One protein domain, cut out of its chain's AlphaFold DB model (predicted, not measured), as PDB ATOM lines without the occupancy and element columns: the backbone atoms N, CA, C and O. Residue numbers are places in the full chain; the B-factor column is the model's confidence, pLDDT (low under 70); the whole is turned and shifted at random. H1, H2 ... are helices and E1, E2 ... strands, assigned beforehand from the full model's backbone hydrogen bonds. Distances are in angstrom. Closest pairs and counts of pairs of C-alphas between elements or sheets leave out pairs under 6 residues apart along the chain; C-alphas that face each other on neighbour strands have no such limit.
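Overview. This is residues 4 to 114 of the 119 residues of an uncharacterized protein of Chryseobacterium sp. 7 (UniProt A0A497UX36). A small wall of three strands, E1, E5 and E4, has three helices gathered along it, each meeting it with only part of its length, while the two-stranded hairpin E2 and E3 makes one end of the long axis. E3 runs on into E4, linking hairpin and wall. The printed part has 111 residues, in the order H1 E1 H2 E2 E3 E4 E5 H3, a mixed class of helices and strands. Both sheets are antiparallel, ordered E1 E5 E4 and E2 E3. The whole is compact, with a radius of gyration of the C-alphas of 14.2 A, and spans 47 by 23 by 22 A.

Along the chain. Find C-alpha 4 at (-40.054, 7.415, 5.513); from there H1, residues 4 to 20, runs 24.4 A. E1 follows at 33 to 39, 19.2 A, then H2 at 49 to 60, 16.6 A. E2 is 64 to 68, E3 77 to 81, E4 84 to 88 and E5 92 to 98, 19.8 A. H3, 99 to 106, ends at C-alpha 106, (-54.793, -2.058, -9.564).

Arrangement. Look first at inner strand E5: N 36 and O 95 are 2.8 A apart towards E1, and N 94 and O 87 2.9 A towards E4, its hairpin partner. H1 grazes this sheet with residues 12 to 20, H2 with 53 to 60, H3 with 99 to 102. H1 and H2 touch at a steep tilt of 63 degrees, closest at the C-alphas of Met 9 and Ser 55, 5.4 A. H2 and H3 are apart. In hairpin E2 and E3, N 67 and O 78 are 2.8 A apart. In H1, H2 and H3 every O i to N i+4 pair is within hydrogen-bond range.

Size, cuts and confidence. The farthest C-alphas, of Pro 47 and Lys 73, are 47.8 A apart. The printed part has no cut. The link from H1 to E1 is long, 12 residues. Look for pLDDT under 70 at residues 70 to 75.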
ATOM      1  N   ALA A   4     -39.141   6.275   5.572       89.31
ATOM      2  CA  ALA A   4     -40.054   7.415   5.513       89.31
ATOM      3  C   ALA A   4     -40.538   7.683   4.078       89.31
ATOM      4  O   ALA A   4     -41.719   7.935   3.857       89.31
ATOM      5  N   GLN A   5     -39.642   7.576   3.097       90.62
ATOM      6  CA  GLN A   5     -39.984   7.759   1.691       90.62
ATOM      7  C   GLN A   5     -40.877   6.625   1.168       90.62
ATOM      8  O   GLN A   5     -41.822   6.885   0.434       90.62
ATOM      9  N   GLU A   6     -40.633   5.378   1.576       92.31
ATOM     10  CA  GLU A   6     -41.489   4.234   1.219       92.31
ATOM     11  C   GLU A   6     -42.909   4.371   1.769       92.31
ATOM     12  O   GLU A   6     -43.873   4.200   1.023       92.31
ATOM     13  N   LEU A   7     -43.043   4.743   3.047       94.31
ATOM     14  CA  LEU A   7     -44.343   5.002   3.670       94.31
ATOM     15  C   LEU A   7     -45.087   6.137   2.964       94.31
ATOM     16  O   LEU A   7     -46.276   6.011   2.681       94.31
ATOM     17  N   MET A   8     -44.375   7.210   2.623       95.19
ATOM     18  CA  MET A   8     -44.943   8.349   1.912       95.19
ATOM     19  C   MET A   8     -45.404   7.982   0.495       95.19
ATOM     20  O   MET A   8     -46.506   8.330   0.078       95.19
ATOM     21  N   MET A   9     -44.593   7.233  -0.254       96.12
ATOM     22  CA  MET A   9     -44.976   6.745  -1.580       96.12
ATOM     23  C   MET A   9     -46.197   5.817  -1.513       96.12
ATOM     24  O   MET A   9     -47.077   5.908  -2.370       96.12
ATOM     25  N   GLN A  10     -46.284   4.955  -0.496       96.50
ATOM     26  CA  GLN A  10     -47.451   4.098  -0.282       96.50
ATOM     27  C   GLN A  10     -48.712   4.905   0.067       96.50
ATOM     28  O   GLN A  10     -49.801   4.571  -0.407       96.50
ATOM     29  N   ASP A  11     -48.586   5.969   0.861       96.56
ATOM     30  CA  ASP A  11     -49.699   6.870   1.177       96.56
ATOM     31  C   ASP A  11     -50.221   7.566  -0.093       96.56
ATOM     32  O   ASP A  11     -51.413   7.515  -0.399       96.56
ATOM     33  N   ILE A  12     -49.313   8.081  -0.931       97.19
ATOM     34  CA  ILE A  12     -49.657   8.666  -2.237       97.19
ATOM     35  C   ILE A  12     -50.393   7.650  -3.129       97.19
ATOM     36  O   ILE A  12     -51.433   7.982  -3.697       97.19
ATOM     37  N   LEU A  13     -49.906   6.406  -3.235       97.50
ATOM     38  CA  LEU A  13     -50.583   5.350  -4.006       97.50
ATOM     39  C   LEU A  13     -51.973   5.016  -3.451       97.50
ATOM     40  O   LEU A  13     -52.900   4.772  -4.222       97.50
ATOM     41  N   THR A  14     -52.142   5.065  -2.131       96.75
ATOM     42  CA  THR A  14     -53.439   4.847  -1.475       96.75
ATOM     43  C   THR A  14     -54.429   5.967  -1.805       96.75
ATOM     44  O   THR A  14     -55.614   5.712  -2.030       96.75
ATOM     45  N   LEU A  15     -53.966   7.218  -1.867       97.12
ATOM     46  CA  LEU A  15     -54.793   8.347  -2.297       97.12
ATOM     47  C   LEU A  15     -55.143   8.270  -3.784       97.12
ATOM     48  O   LEU A  15     -56.273   8.592  -4.151       97.12
ATOM     49  N   ILE A  16     -54.207   7.814  -4.620       97.62
ATOM     50  CA  ILE A  16     -54.464   7.542  -6.036       97.62
ATOM     51  C   ILE A  16     -55.581   6.500  -6.169       97.62
ATOM     52  O   ILE A  16     -56.582   6.820  -6.804       97.62
ATOM     53  N   ASP A  17     -55.478   5.336  -5.508       97.38
ATOM     54  CA  ASP A  17     -56.521   4.289  -5.532       97.38
ATOM     55  C   ASP A  17     -57.910   4.861  -5.225       97.38
ATOM     56  O   ASP A  17     -58.865   4.688  -5.984       97.38
ATOM     57  N   ARG A  18     -58.022   5.615  -4.126       96.00
ATOM     58  CA  ARG A  18     -59.295   6.219  -3.706       96.00
ATOM     59  C   ARG A  18     -59.875   7.151  -4.765       96.00
ATOM     60  O   ARG A  18     -61.087   7.156  -4.955       96.00
ATOM     61  N   LYS A  19     -59.029   7.934  -5.438       96.31
ATOM     62  CA  LYS A  19     -59.441   8.919  -6.450       96.31
ATOM     63  C   LYS A  19     -59.691   8.297  -7.826       96.31
ATOM     64  O   LYS A  19     -60.357   8.924  -8.643       96.31
ATOM     65  N   THR A  20     -59.194   7.088  -8.089       95.94
ATOM     66  CA  THR A  20     -59.352   6.398  -9.380       95.94
ATOM     67  C   THR A  20     -60.242   5.160  -9.316       95.94
ATOM     68  O   THR A  20     -60.394   4.473 -10.322       95.94
ATOM     69  N   ARG A  21     -60.865   4.877  -8.168       92.94
ATOM     70  CA  ARG A  21     -61.668   3.665  -7.930       92.94
ATOM     71  C   ARG A  21     -62.798   3.431  -8.936       92.94
ATOM     72  O   ARG A  21     -63.148   2.287  -9.197       92.94
ATOM     73  N   GLU A  22     -63.376   4.498  -9.476       91.62
ATOM     74  CA  GLU A  22     -64.501   4.426 -10.417       91.62
ATOM     75  C   GLU A  22     -64.061   4.253 -11.881       91.62
ATOM     76  O   GLU A  22     -64.899   4.112 -12.772       91.62
ATOM     77  N   ILE A  23     -62.755   4.266 -12.159       91.06
ATOM     78  CA  ILE A  23     -62.238   4.148 -13.521       91.06
ATOM     79  C   ILE A  23     -62.278   2.685 -13.960       91.06
ATOM     80  O   ILE A  23     -61.618   1.825 -13.381       91.06
ATOM     81  N   ASN A  24     -62.993   2.413 -15.053       90.00
ATOM     82  CA  ASN A  24     -62.905   1.128 -15.737       90.00
ATOM     83  C   ASN A  24     -61.635   1.074 -16.603       90.00
ATOM     84  O   ASN A  24     -61.600   1.580 -17.729       90.00
ATOM     85  N   TYR A  25     -60.579   0.460 -16.074       85.56
ATOM     86  CA  TYR A  25     -59.290   0.385 -16.760       85.56
ATOM     87  C   TYR A  25     -59.309  -0.476 -18.034       85.56
ATOM     88  O   TYR A  25     -58.483  -0.247 -18.916       85.56
ATOM     89  N   GLU A  26     -60.232  -1.437 -18.156       80.56
ATOM     90  CA  GLU A  26     -60.315  -2.339 -19.317       80.56
ATOM     91  C   GLU A  26     -60.776  -1.602 -20.583       80.56
ATOM     92  O   GLU A  26     -60.317  -1.878 -21.693       80.56
ATOM     93  N   GLU A  27     -61.656  -0.618 -20.413       83.31
ATOM     94  CA  GLU A  27     -62.214   0.171 -21.514       83.31
ATOM     95  C   GLU A  27     -61.353   1.403 -21.841       83.31
ATOM     96  O   GLU A  27     -61.388   1.945 -22.956       83.31
ATOM     97  N   CYS A  28     -60.519   1.809 -20.888       84.00
ATOM     98  CA  CYS A  28     -59.650   2.966 -20.981       84.00
ATOM     99  C   CYS A  28     -58.521   2.768 -22.007       84.00
ATOM    100  O   CYS A  28     -57.852   1.736 -22.065       84.00
ATOM    101  N   CYS A  29     -58.258   3.779 -22.839       85.12
ATOM    102  CA  CYS A  29     -57.050   3.770 -23.666       85.12
ATOM    103  C   CYS A  29     -55.814   3.892 -22.764       85.12
ATOM    104  O   CYS A  29     -55.710   4.820 -21.967       85.12
ATOM    105  N   GLN A  30     -54.858   2.974 -22.918       90.00
ATOM    106  CA  GLN A  30     -53.693   2.858 -22.035       90.00
ATOM    107  C   GLN A  30     -52.837   4.132 -21.959       90.00
ATOM    108  O   GLN A  30     -52.289   4.433 -20.899       90.00
ATOM    109  N   ALA A  31     -52.749   4.885 -23.059       91.94
ATOM    110  CA  ALA A  31     -51.996   6.134 -23.139       91.94
ATOM    111  C   ALA A  31     -52.780   7.369 -22.658       91.94
ATOM    112  O   ALA A  31     -52.199   8.448 -22.563       91.94
ATOM    113  N   ILE A  32     -54.085   7.245 -22.363       92.81
ATOM    114  CA  ILE A  32     -54.853   8.358 -21.792       92.81
ATOM    115  C   ILE A  32     -54.272   8.700 -20.426       92.81
ATOM    116  O   ILE A  32     -54.076   7.831 -19.578       92.81
ATOM    117  N   LEU A  33     -54.032   9.989 -20.229       95.69
ATOM    118  CA  LEU A  33     -53.538  10.561 -18.992       95.69
ATOM    119  C   LEU A  33     -54.721  10.962 -18.110       95.69
ATOM    120  O   LEU A  33     -55.504  11.840 -18.467       95.69
ATOM    121  N   ILE A  34     -54.848  10.308 -16.961       96.38
ATOM    122  CA  ILE A  34     -55.879  10.590 -15.968       96.38
ATOM    123  C   ILE A  34     -55.359  11.674 -15.020       96.38
ATOM    124  O   ILE A  34     -54.338  11.450 -14.363       96.38
ATOM    125  N   PRO A  35     -56.020  12.842 -14.931       97.06
ATOM    126  CA  PRO A  35     -55.612  13.893 -14.013       97.06
ATOM    127  C   PRO A  35     -55.923  13.502 -12.567       97.06
ATOM    128  O   PRO A  35     -57.020  13.044 -12.257       97.06
ATOM    129  N   ILE A  36     -54.965  13.733 -11.672       97.56
ATOM    130  CA  ILE A  36     -55.102  13.501 -10.235       97.56
ATOM    131  C   ILE A  36     -54.660  14.754  -9.485       97.56
ATOM    132  O   ILE A  36     -53.677  15.405  -9.834       97.56
ATOM    133  N   THR A  37     -55.419  15.099  -8.448       97.44
ATOM    134  CA  THR A  37     -55.075  16.147  -7.484       97.44
ATOM    135  C   THR A  37     -55.065  15.545  -6.087       97.44
ATOM    136  O   THR A  37     -56.072  14.985  -5.649       97.44
ATOM    137  N   ILE A  38     -53.934  15.671  -5.400       96.50
ATOM    138  CA  ILE A  38     -53.777  15.330  -3.986       96.50
ATOM    139  C   ILE A  38     -53.627  16.634  -3.218       96.50
ATOM    140  O   ILE A  38     -52.683  17.383  -3.459       96.50
ATOM    141  N   MET A  39     -54.549  16.909  -2.302       95.94
ATOM    142  CA  MET A  39     -54.367  17.981  -1.332       95.94
ATOM    143  C   MET A  39     -53.342  17.509  -0.298       95.94
ATOM    144  O   MET A  39     -53.413  16.373   0.170       95.94
ATOM    145  N   LEU A  40     -52.382  18.355   0.078       92.44
ATOM    146  CA  LEU A  40     -51.314  17.947   1.002       92.44
ATOM    147  C   LEU A  40     -51.853  17.557   2.386       92.44
ATOM    148  O   LEU A  40     -51.249  16.743   3.075       92.44
ATOM    149  N   ASN A  41     -53.022  18.077   2.769       93.00
ATOM    150  CA  ASN A  41     -53.716  17.706   4.002       93.00
ATOM    151  C   ASN A  41     -54.425  16.335   3.952       93.00
ATOM    152  O   ASN A  41     -54.904  15.878   4.987       93.00
ATOM    153  N   GLU A  42     -54.523  15.688   2.784       94.69
ATOM    154  CA  GLU A  42     -55.041  14.316   2.653       94.69
ATOM    155  C   GLU A  42     -53.979  13.263   2.998       94.69
ATOM    156  O   GLU A  42     -54.326  12.100   3.210       94.69
ATOM    157  N   LEU A  43     -52.704  13.659   3.050       93.06
ATOM    158  CA  LEU A  43     -51.592  12.783   3.399       93.06
ATOM    159  C   LEU A  43     -51.645  12.443   4.891       93.06
ATOM    160  O   LEU A  43     -51.654  13.323   5.753       93.06
ATOM    161  N   ILE A  44     -51.665  11.150   5.192       89.44
ATOM    162  CA  ILE A  44     -51.631  10.609   6.551       89.44
ATOM    163  C   ILE A  44     -50.225  10.768   7.133       89.44
ATOM    164  O   ILE A  44     -50.068  11.017   8.330       89.44
ATOM    165  N   PHE A  45     -49.197  10.628   6.292       83.25
ATOM    166  CA  PHE A  45     -47.802  10.749   6.696       83.25
ATOM    167  C   PHE A  45     -47.146  11.965   6.035       83.25
ATOM    168  O   PHE A  45     -46.829  11.942   4.853       83.25
ATOM    169  N   TYR A  46     -46.905  13.028   6.808       85.25
ATOM    170  CA  TYR A  46     -46.247  14.252   6.334       85.25
ATOM    171  C   TYR A  46     -45.019  14.567   7.205       85.25
ATOM    172  O   TYR A  46     -45.131  15.311   8.180       85.25
ATOM    173  N   PRO A  47     -43.853  13.956   6.926       81.81
ATOM    174  CA  PRO A  47     -42.663  14.150   7.753       81.81
ATOM    175  C   PRO A  47     -42.042  15.537   7.546       81.81
ATOM    176  O   PRO A  47     -41.736  16.229   8.514       81.81
ATOM    177  N   ASP A  48     -41.878  15.940   6.286       89.94
ATOM    178  CA  ASP A  48     -41.348  17.226   5.849       89.94
ATOM    179  C   ASP A  48     -41.578  17.397   4.335       89.94
ATOM    180  O   ASP A  48     -41.751  16.419   3.602       89.94
ATOM    181  N   GLU A  49     -41.565  18.645   3.866       88.69
ATOM    182  CA  GLU A  49     -41.822  19.005   2.466       88.69
ATOM    183  C   GLU A  49     -40.829  18.353   1.489       88.69
ATOM    184  O   GLU A  49     -41.229  17.860   0.432       88.69
ATOM    185  N   GLN A  50     -39.544  18.270   1.849       91.19
ATOM    186  CA  GLN A  50     -38.524  17.694   0.976       91.19
ATOM    187  C   GLN A  50     -38.770  16.198   0.757       91.19
ATOM    188  O   GLN A  50     -38.663  15.708  -0.367       91.19
ATOM    189  N   THR A  51     -39.138  15.464   1.806       92.00
ATOM    190  CA  THR A  51     -39.512  14.051   1.711       92.00
ATOM    191  C   THR A  51     -40.776  13.862   0.873       92.00
ATOM    192  O   THR A  51     -40.826  12.928   0.068       92.00
ATOM    193  N   VAL A  52     -41.768  14.753   0.986       92.12
ATOM    194  CA  VAL A  52     -42.963  14.735   0.125       92.12
ATOM    195  C   VAL A  52     -42.570  14.890  -1.345       92.12
ATOM    196  O   VAL A  52     -42.901  14.031  -2.165       92.12
ATOM    197  N   MET A  53     -41.794  15.926  -1.671       91.81
ATOM    198  CA  MET A  53     -41.320  16.182  -3.035       91.81
ATOM    199  C   MET A  53     -40.489  15.015  -3.584       91.81
ATOM    200  O   MET A  53     -40.722  14.552  -4.703       91.81
ATOM    201  N   ASN A  54     -39.567  14.480  -2.778       94.12
ATOM    202  CA  ASN A  54     -38.749  13.323  -3.142       94.12
ATOM    203  C   ASN A  54     -39.605  12.078  -3.405       94.12
ATOM    204  O   ASN A  54     -39.277  11.279  -4.278       94.12
ATOM    205  N   SER A  55     -40.709  11.906  -2.677       95.69
ATOM    206  CA  SER A  55     -41.614  10.764  -2.846       95.69
ATOM    207  C   SER A  55     -42.400  10.850  -4.152       95.69
ATOM    208  O   SER A  55     -42.475   9.857  -4.877       95.69
ATOM    209  N   PHE A  56     -42.903  12.034  -4.521       95.69
ATOM    210  CA  PHE A  56     -43.495  12.252  -5.846       95.69
ATOM    211  C   PHE A  56     -42.470  12.046  -6.967       95.69
ATOM    212  O   PHE A  56     -42.775  11.385  -7.958       95.69
ATOM    213  N   GLY A  57     -41.241  12.545  -6.793       94.69
ATOM    214  CA  GLY A  57     -40.150  12.330  -7.744       94.69
ATOM    215  C   GLY A  57     -39.804  10.850  -7.930       94.69
ATOM    216  O   GLY A  57     -39.681  10.384  -9.061       94.69
ATOM    217  N   SER A  58     -39.709  10.088  -6.837       95.06
ATOM    218  CA  SER A  58     -39.435   8.647  -6.882       95.06
ATOM    219  C   SER A  58     -40.593   7.823  -7.430       95.06
ATOM    220  O   SER A  58     -40.351   6.840  -8.124       95.06
ATOM    221  N   LEU A  59     -41.846   8.217  -7.181       95.75
ATOM    222  CA  LEU A  59     -42.992   7.602  -7.853       95.75
ATOM    223  C   LEU A  59     -42.963   7.881  -9.351       95.75
ATOM    224  O   LEU A  59     -43.152   6.956 -10.134       95.75
ATOM    225  N   ALA A  60     -42.685   9.122  -9.759       94.69
ATOM    226  CA  ALA A  60     -42.591   9.489 -11.166       94.69
ATOM    227  C   ALA A  60     -41.515   8.668 -11.889       94.69
ATOM    228  O   ALA A  60     -41.780   8.119 -12.955       94.69
ATOM    229  N   SER A  61     -40.332   8.522 -11.290       91.56
ATOM    230  CA  SER A  61     -39.218   7.766 -11.872       91.56
ATOM    231  C   SER A  61     -39.317   6.254 -11.684       91.56
ATOM    232  O   SER A  61     -38.425   5.536 -12.137       91.56
ATOM    233  N   LEU A  62     -40.390   5.757 -11.059       94.06
ATOM    234  CA  LEU A  62     -40.532   4.341 -10.765       94.06
ATOM    235  C   LEU A  62     -40.472   3.528 -12.058       94.06
ATOM    236  O   LEU A  62     -39.629   2.656 -12.160       94.06
ATOM    237  N   ASN A  63     -41.317   3.792 -13.064       94.38
ATOM    238  CA  ASN A  63     -41.136   3.260 -14.430       94.38
ATOM    239  C   ASN A  63     -41.205   4.358 -15.467       94.38
ATOM    240  O   ASN A  63     -41.905   5.348 -15.267       94.38
ATOM    241  N   ILE A  64     -40.640   4.053 -16.635       95.69
ATOM    242  CA  ILE A  64     -40.906   4.765 -17.881       95.69
ATOM    243  C   ILE A  64     -41.024   3.729 -19.006       95.69
ATOM    244  O   ILE A  64     -40.116   2.921 -19.190       95.69
ATOM    245  N   ILE A  65     -42.135   3.732 -19.748       94.75
ATOM    246  CA  ILE A  65     -42.374   2.771 -20.837       94.75
ATOM    247  C   ILE A  65     -42.988   3.432 -22.077       94.75
ATOM    248  O   ILE A  65     -43.630   4.478 -21.991       94.75
ATOM    249  N   TRP A  66     -42.815   2.795 -23.236       94.38
ATOM    250  CA  TRP A  66     -43.476   3.180 -24.484       94.38
ATOM    251  C   TRP A  66     -44.883   2.578 -24.552       94.38
ATOM    252  O   TRP A  66     -45.024   1.361 -24.666       94.38
ATOM    253  N   ILE A  67     -45.915   3.423 -24.515       92.12
ATOM    254  CA  ILE A  67     -47.325   3.012 -24.565       92.12
ATOM    255  C   ILE A  67     -47.898   3.329 -25.954       92.12
ATOM    256  O   ILE A  67     -47.754   4.465 -26.414       92.12
ATOM    257  N   PRO A  68     -48.545   2.369 -26.639       87.81
ATOM    258  CA  PRO A  68     -49.155   2.610 -27.943       87.81
ATOM    259  C   PRO A  68     -50.377   3.536 -27.848       87.81
ATOM    260  O   PRO A  68     -51.210   3.410 -26.947       87.81
ATOM    261  N   LEU A  69     -50.514   4.445 -28.817       85.12
ATOM    262  CA  LEU A  69     -51.711   5.268 -28.981       85.12
ATOM    263  C   LEU A  69     -52.808   4.440 -29.670       85.12
ATOM    264  O   LEU A  69     -52.633   3.972 -30.790       85.12
ATOM    265  N   LYS A  70     -53.976   4.286 -29.028       69.44
ATOM    266  CA  LYS A  70     -55.099   3.445 -29.515       69.44
ATOM    267  C   LYS A  70     -55.645   3.855 -30.901       69.44
ATOM    268  O   LYS A  70     -56.329   3.054 -31.524       69.44
ATOM    269  N   ASN A  71     -55.325   5.063 -31.386       60.81
ATOM    270  CA  ASN A  71     -55.841   5.638 -32.639       60.81
ATOM    271  C   ASN A  71     -54.765   5.933 -33.710       60.81
ATOM    272  O   ASN A  71     -55.089   6.553 -34.723       60.81
ATOM    273  N   GLY A  72     -53.505   5.540 -33.508       53.62
ATOM    274  CA  GLY A  72     -52.446   5.781 -34.492       53.62
ATOM    275  C   GLY A  72     -52.579   4.852 -35.701       53.62
ATOM    276  O   GLY A  72     -52.694   3.638 -35.541       53.62
ATOM    277  N   LYS A  73     -52.554   5.410 -36.916       54.75
ATOM    278  CA  LYS A  73     -52.183   4.630 -38.102       54.75
ATOM    279  C   LYS A  73     -50.681   4.372 -37.983       54.75
ATOM    280  O   LYS A  73     -49.918   5.321 -38.080       54.75
ATOM    281  N   ASP A  74     -50.320   3.116 -37.751       57.47
ATOM    282  CA  ASP A  74     -48.954   2.586 -37.664       57.47
ATOM    283  C   ASP A  74     -48.102   3.106 -36.477       57.47
ATOM    284  O   ASP A  74     -47.674   4.251 -36.424       57.47
ATOM    285  N   ASP A  75     -47.843   2.215 -35.511       68.94
ATOM    286  CA  ASP A  75     -46.751   2.232 -34.514       68.94
ATOM    287  C   ASP A  75     -46.493   3.478 -33.636       68.94
ATOM    288  O   ASP A  75     -45.504   3.500 -32.896       68.94
ATOM    289  N   GLU A  76     -47.371   4.482 -33.611       84.69
ATOM    290  CA  GLU A  76     -47.187   5.634 -32.722       84.69
ATOM    291  C   GLU A  76     -47.246   5.224 -31.239       84.69
ATOM    292  O   GLU A  76     -48.278   4.810 -30.698       84.69
ATOM    293  N   LYS A  77     -46.101   5.361 -30.562       90.19
ATOM    294  CA  LYS A  77     -45.948   5.148 -29.122       90.19
ATOM    295  C   LYS A  77     -45.522   6.442 -28.455       90.19
ATOM    296  O   LYS A  77     -44.726   7.204 -28.996       90.19
ATOM    297  N   VAL A  78     -45.998   6.639 -27.236       92.12
ATOM    298  CA  VAL A  78     -45.583   7.740 -26.370       92.12
ATOM    299  C   VAL A  78     -44.804   7.183 -25.183       92.12
ATOM    300  O   VAL A  78     -45.191   6.176 -24.590       92.12
ATOM    301  N   LEU A  79     -43.677   7.815 -24.860       95.00
ATOM    302  CA  LEU A  79     -42.892   7.476 -23.681       95.00
ATOM    303  C   LEU A  79     -43.528   8.158 -22.472       95.00
ATOM    304  O   LEU A  79     -43.557   9.386 -22.409       95.00
ATOM    305  N   LEU A  80     -44.048   7.370 -21.536       96.38
ATOM    306  CA  LEU A  80     -44.738   7.875 -20.353       96.38
ATOM    307  C   LEU A  80     -44.169   7.251 -19.085       96.38
ATOM    308  O   LEU A  80     -43.851   6.059 -19.037       96.38
ATOM    309  N   SER A  81     -44.067   8.076 -18.048       97.25
ATOM    310  CA  SER A  81     -43.712   7.669 -16.692       97.25
ATOM    311  C   SER A  81     -44.955   7.363 -15.855       97.25
ATOM    312  O   SER A  81     -46.084   7.568 -16.306       97.25
ATOM    313  N   VAL A  82     -44.767   6.890 -14.620       97.06
ATOM    314  CA  VAL A  82     -45.881   6.674 -13.681       97.06
ATOM    315  C   VAL A  82     -46.637   7.977 -13.411       97.06
ATOM    316  O   VAL A  82     -47.856   8.006 -13.535       97.06
ATOM    317  N   LEU A  83     -45.925   9.062 -13.100       97.69
ATOM    318  CA  LEU A  83     -46.504  10.399 -12.941       97.69
ATOM    319  C   LEU A  83     -45.948  11.319 -14.028       97.69
ATOM    320  O   LEU A  83     -44.731  11.396 -14.199       97.69
ATOM    321  N   ASN A  84     -46.825  12.026 -14.736       96.56
ATOM    322  CA  ASN A  84     -46.490  12.982 -15.792       96.56
ATOM    323  C   ASN A  84     -47.091  14.351 -15.454       96.56
ATOM    324  O   ASN A  84     -48.088  14.430 -14.737       96.56
ATOM    325  N   PHE A  85     -46.499  15.424 -15.987       95.25
ATOM    326  CA  PHE A  85     -46.977  16.803 -15.797       95.25
ATOM    327  C   PHE A  85     -47.197  17.180 -14.320       95.25
ATOM    328  O   PHE A  85     -48.210  17.776 -13.961       95.25
ATOM    329  N   LEU A  86     -46.248  16.793 -13.463       95.88
ATOM    330  CA  LEU A  86     -46.273  17.073 -12.030       95.88
ATOM    331  C   LEU A  86     -46.114  18.577 -11.772       95.88
ATOM    332  O   LEU A  86     -45.130  19.182 -12.193       95.88
ATOM    333  N   ASN A  87     -47.059  19.152 -11.038       95.06
ATOM    334  CA  ASN A  87     -47.034  20.518 -10.542       95.06
ATOM    335  C   ASN A  87     -47.304  20.516  -9.033       95.06
ATOM    336  O   ASN A  87     -48.321  19.984  -8.583       95.06
ATOM    337  N   ILE A  88     -46.396  21.111  -8.265       91.50
ATOM    338  CA  ILE A  88     -46.476  21.205  -6.805       91.50
ATOM    339  C   ILE A  88     -46.817  22.651  -6.451       91.50
ATOM    340  O   ILE A  88     -46.166  23.580  -6.924       91.50
ATOM    341  N   MET A  89     -47.859  22.821  -5.648       92.44
ATOM    342  CA  MET A  89     -48.337  24.099  -5.131       92.44
ATOM    343  C   MET A  89     -48.369  24.037  -3.601       92.44
ATOM    344  O   MET A  89     -48.290  22.951  -3.027       92.44
ATOM    345  N   ASP A  90     -48.543  25.187  -2.953       89.75
ATOM    346  CA  ASP A  90     -48.488  25.320  -1.491       89.75
ATOM    347  C   ASP A  90     -49.429  24.359  -0.736       89.75
ATOM    348  O   ASP A  90     -49.104  23.909   0.360       89.75
ATOM    349  N   ASP A  91     -50.598  24.039  -1.299       94.38
ATOM    350  CA  ASP A  91     -51.641  23.237  -0.644       94.38
ATOM    351  C   ASP A  91     -51.946  21.902  -1.338       94.38
ATOM    352  O   ASP A  91     -52.694  21.076  -0.800       94.38
ATOM    353  N   LYS A  92     -51.395  21.666  -2.533       95.25
ATOM    354  CA  LYS A  92     -51.748  20.507  -3.357       95.25
ATOM    355  C   LYS A  92     -50.688  20.146  -4.381       95.25
ATOM    356  O   LYS A  92     -49.869  20.958  -4.802       95.25
ATOM    357  N   VAL A  93     -50.806  18.924  -4.875       96.50
ATOM    358  CA  VAL A  93     -50.009  18.391  -5.971       96.50
ATOM    359  C   VAL A  93     -50.943  17.917  -7.074       96.50
ATOM    360  O   VAL A  93     -51.873  17.146  -6.829       96.50
ATOM    361  N   ILE A  94     -50.700  18.392  -8.293       97.12
ATOM    362  CA  ILE A  94     -51.462  18.043  -9.492       97.12
ATOM    363  C   ILE A  94     -50.534  17.291 -10.436       97.12
ATOM    364  O   ILE A  94     -49.413  17.723 -10.684       97.12
ATOM    365  N   PHE A  95     -50.986  16.166 -10.970       97.88
ATOM    366  CA  PHE A  95     -50.237  15.372 -11.941       97.88
ATOM    367  C   PHE A  95     -51.198  14.542 -12.781       97.88
ATOM    368  O   PHE A  95     -52.414  14.565 -12.581       97.88
ATOM    369  N   GLN A  96     -50.655  13.798 -13.736       98.06
ATOM    370  CA  GLN A  96     -51.423  12.878 -14.554       98.06
ATOM    371  C   GLN A  96     -50.784  11.491 -14.566       98.06
ATOM    372  O   GLN A  96     -49.562  11.367 -14.678       98.06
ATOM    373  N   ILE A  97     -51.607  10.447 -14.475       97.56
ATOM    374  CA  ILE A  97     -51.163   9.050 -14.547       97.56
ATOM    375  C   ILE A  97     -51.718   8.408 -15.822       97.56
ATOM    376  O   ILE A  97     -52.930   8.453 -16.040       97.56
ATOM    377  N   PRO A  98     -50.877   7.786 -16.664       96.19
ATOM    378  CA  PRO A  98     -51.346   6.983 -17.784       96.19
ATOM    379  C   PRO A  98     -52.238   5.845 -17.295       96.19
ATOM    380  O   PRO A  98     -51.889   5.136 -16.349       96.19
ATOM    381  N   CYS A  99     -53.352   5.613 -17.977       95.31
ATOM    382  CA  CYS A  99     -54.305   4.571 -17.608       95.31
ATOM    383  C   CYS A  99     -53.661   3.179 -17.519       95.31
ATOM    384  O   CYS A  99     -54.042   2.364 -16.680       95.31
ATOM    385  N   PHE A 100     -52.619   2.940 -18.324       95.50
ATOM    386  CA  PHE A 100     -51.737   1.783 -18.197       95.50
ATOM    387  C   PHE A 100     -51.225   1.571 -16.764       95.50
ATOM    388  O   PHE A 100     -51.395   0.488 -16.210       95.50
ATOM    389  N   PHE A 101     -50.611   2.588 -16.151       96.56
ATOM    390  CA  PHE A 101     -50.022   2.447 -14.820       96.56
ATOM    391  C   PHE A 101     -51.088   2.280 -13.746       96.56
ATOM    392  O   PHE A 101     -50.887   1.480 -12.839       96.56
ATOM    393  N   LEU A 102     -52.238   2.953 -13.872       96.62
ATOM    394  CA  LEU A 102     -53.370   2.722 -12.968       96.62
ATOM    395  C   LEU A 102     -53.854   1.267 -13.026       96.62
ATOM    396  O   LEU A 102     -54.028   0.647 -11.982       96.62
ATOM    397  N   SER A 103     -53.973   0.691 -14.228       95.50
ATOM    398  CA  SER A 103     -54.260  -0.740 -14.409       95.50
ATOM    399  C   SER A 103     -53.196  -1.622 -13.746       95.50
ATOM    400  O   SER A 103     -53.526  -2.579 -13.046       95.50
ATOM    401  N   GLU A 104     -51.910  -1.327 -13.951       95.38
ATOM    402  CA  GLU A 104     -50.830  -2.131 -13.369       95.38
ATOM    403  C   GLU A 104     -50.804  -2.070 -11.836       95.38
ATOM    404  O   GLU A 104     -50.605  -3.104 -11.194       95.38
ATOM    405  N   PHE A 105     -51.054  -0.899 -11.244       96.38
ATOM    406  CA  PHE A 105     -51.181  -0.760  -9.794       96.38
ATOM    407  C   PHE A 105     -52.436  -1.448  -9.255       96.38
ATOM    408  O   PHE A 105     -52.355  -2.120  -8.228       96.38
ATOM    409  N   ALA A 106     -53.567  -1.370  -9.960       95.25
ATOM    410  CA  ALA A 106     -54.793  -2.058  -9.564       95.25
ATOM    411  C   ALA A 106     -54.598  -3.584  -9.477       95.25
ATOM    412  O   ALA A 106     -55.073  -4.214  -8.538       95.25
ATOM    413  N   LYS A 107     -53.798  -4.187 -10.372       94.31
ATOM    414  CA  LYS A 107     -53.443  -5.626 -10.326       94.31
ATOM    415  C   LYS A 107     -52.635  -6.045  -9.091       94.31
ATOM    416  O   LYS A 107     -52.348  -7.235  -8.928       94.31
ATOM    417  N   VAL A 108     -52.159  -5.092  -8.297       95.69
ATOM    418  CA  VAL A 108     -51.407  -5.321  -7.057       95.69
ATOM    419  C   VAL A 108     -51.990  -4.534  -5.885       95.69
ATOM    420  O   VAL A 108     -51.297  -4.331  -4.889       95.69
ATOM    421  N   ASP A 109     -53.251  -4.109  -5.995       94.94
ATOM    422  CA  ASP A 109     -53.985  -3.375  -4.959       94.94
ATOM    423  C   ASP A 109     -53.257  -2.097  -4.506       94.94
ATOM    424  O   ASP A 109     -53.209  -1.778  -3.321       94.94
ATOM    425  N   PHE A 110     -52.610  -1.402  -5.452       96.31
ATOM    426  CA  PHE A 110     -51.806  -0.199  -5.200       96.31
ATOM    427  C   PHE A 110     -50.717  -0.389  -4.122       96.31
ATOM    428  O   PHE A 110     -50.267   0.569  -3.491       96.31
ATOM    429  N   SER A 111     -50.250  -1.624  -3.922       96.75
ATOM    430  CA  SER A 111     -49.122  -1.933  -3.043       96.75
ATOM    431  C   SER A 111     -47.799  -1.630  -3.744       96.75
ATOM    432  O   SER A 111     -47.465  -2.245  -4.761       96.75
ATOM    433  N   LEU A 112     -47.020  -0.711  -3.167       95.06
ATOM    434  CA  LEU A 112     -45.693  -0.339  -3.653       95.06
ATOM    435  C   LEU A 112     -44.748  -1.547  -3.684       95.06
ATOM    436  O   LEU A 112     -44.084  -1.790  -4.690       95.06
ATOM    437  N   GLU A 113     -44.718  -2.318  -2.596       94.94
ATOM    438  CA  GLU A 113     -43.893  -3.523  -2.464       94.94
ATOM    439  C   GLU A 113     -44.214  -4.534  -3.571       94.94
ATOM    440  O   GLU A 113     -43.334  -4.932  -4.335       94.94
ATOM    441  N   ARG A 114     -45.495  -4.896  -3.725       94.75
ATOM    442  CA  ARG A 114     -45.918  -5.892  -4.722       94.75
ATOM    443  C   ARG A 114     -45.681  -5.417  -6.150       94.75
ATOM    444  O   ARG A 114     -45.364  -6.234  -7.013       94.75
TER     445      ARG A 114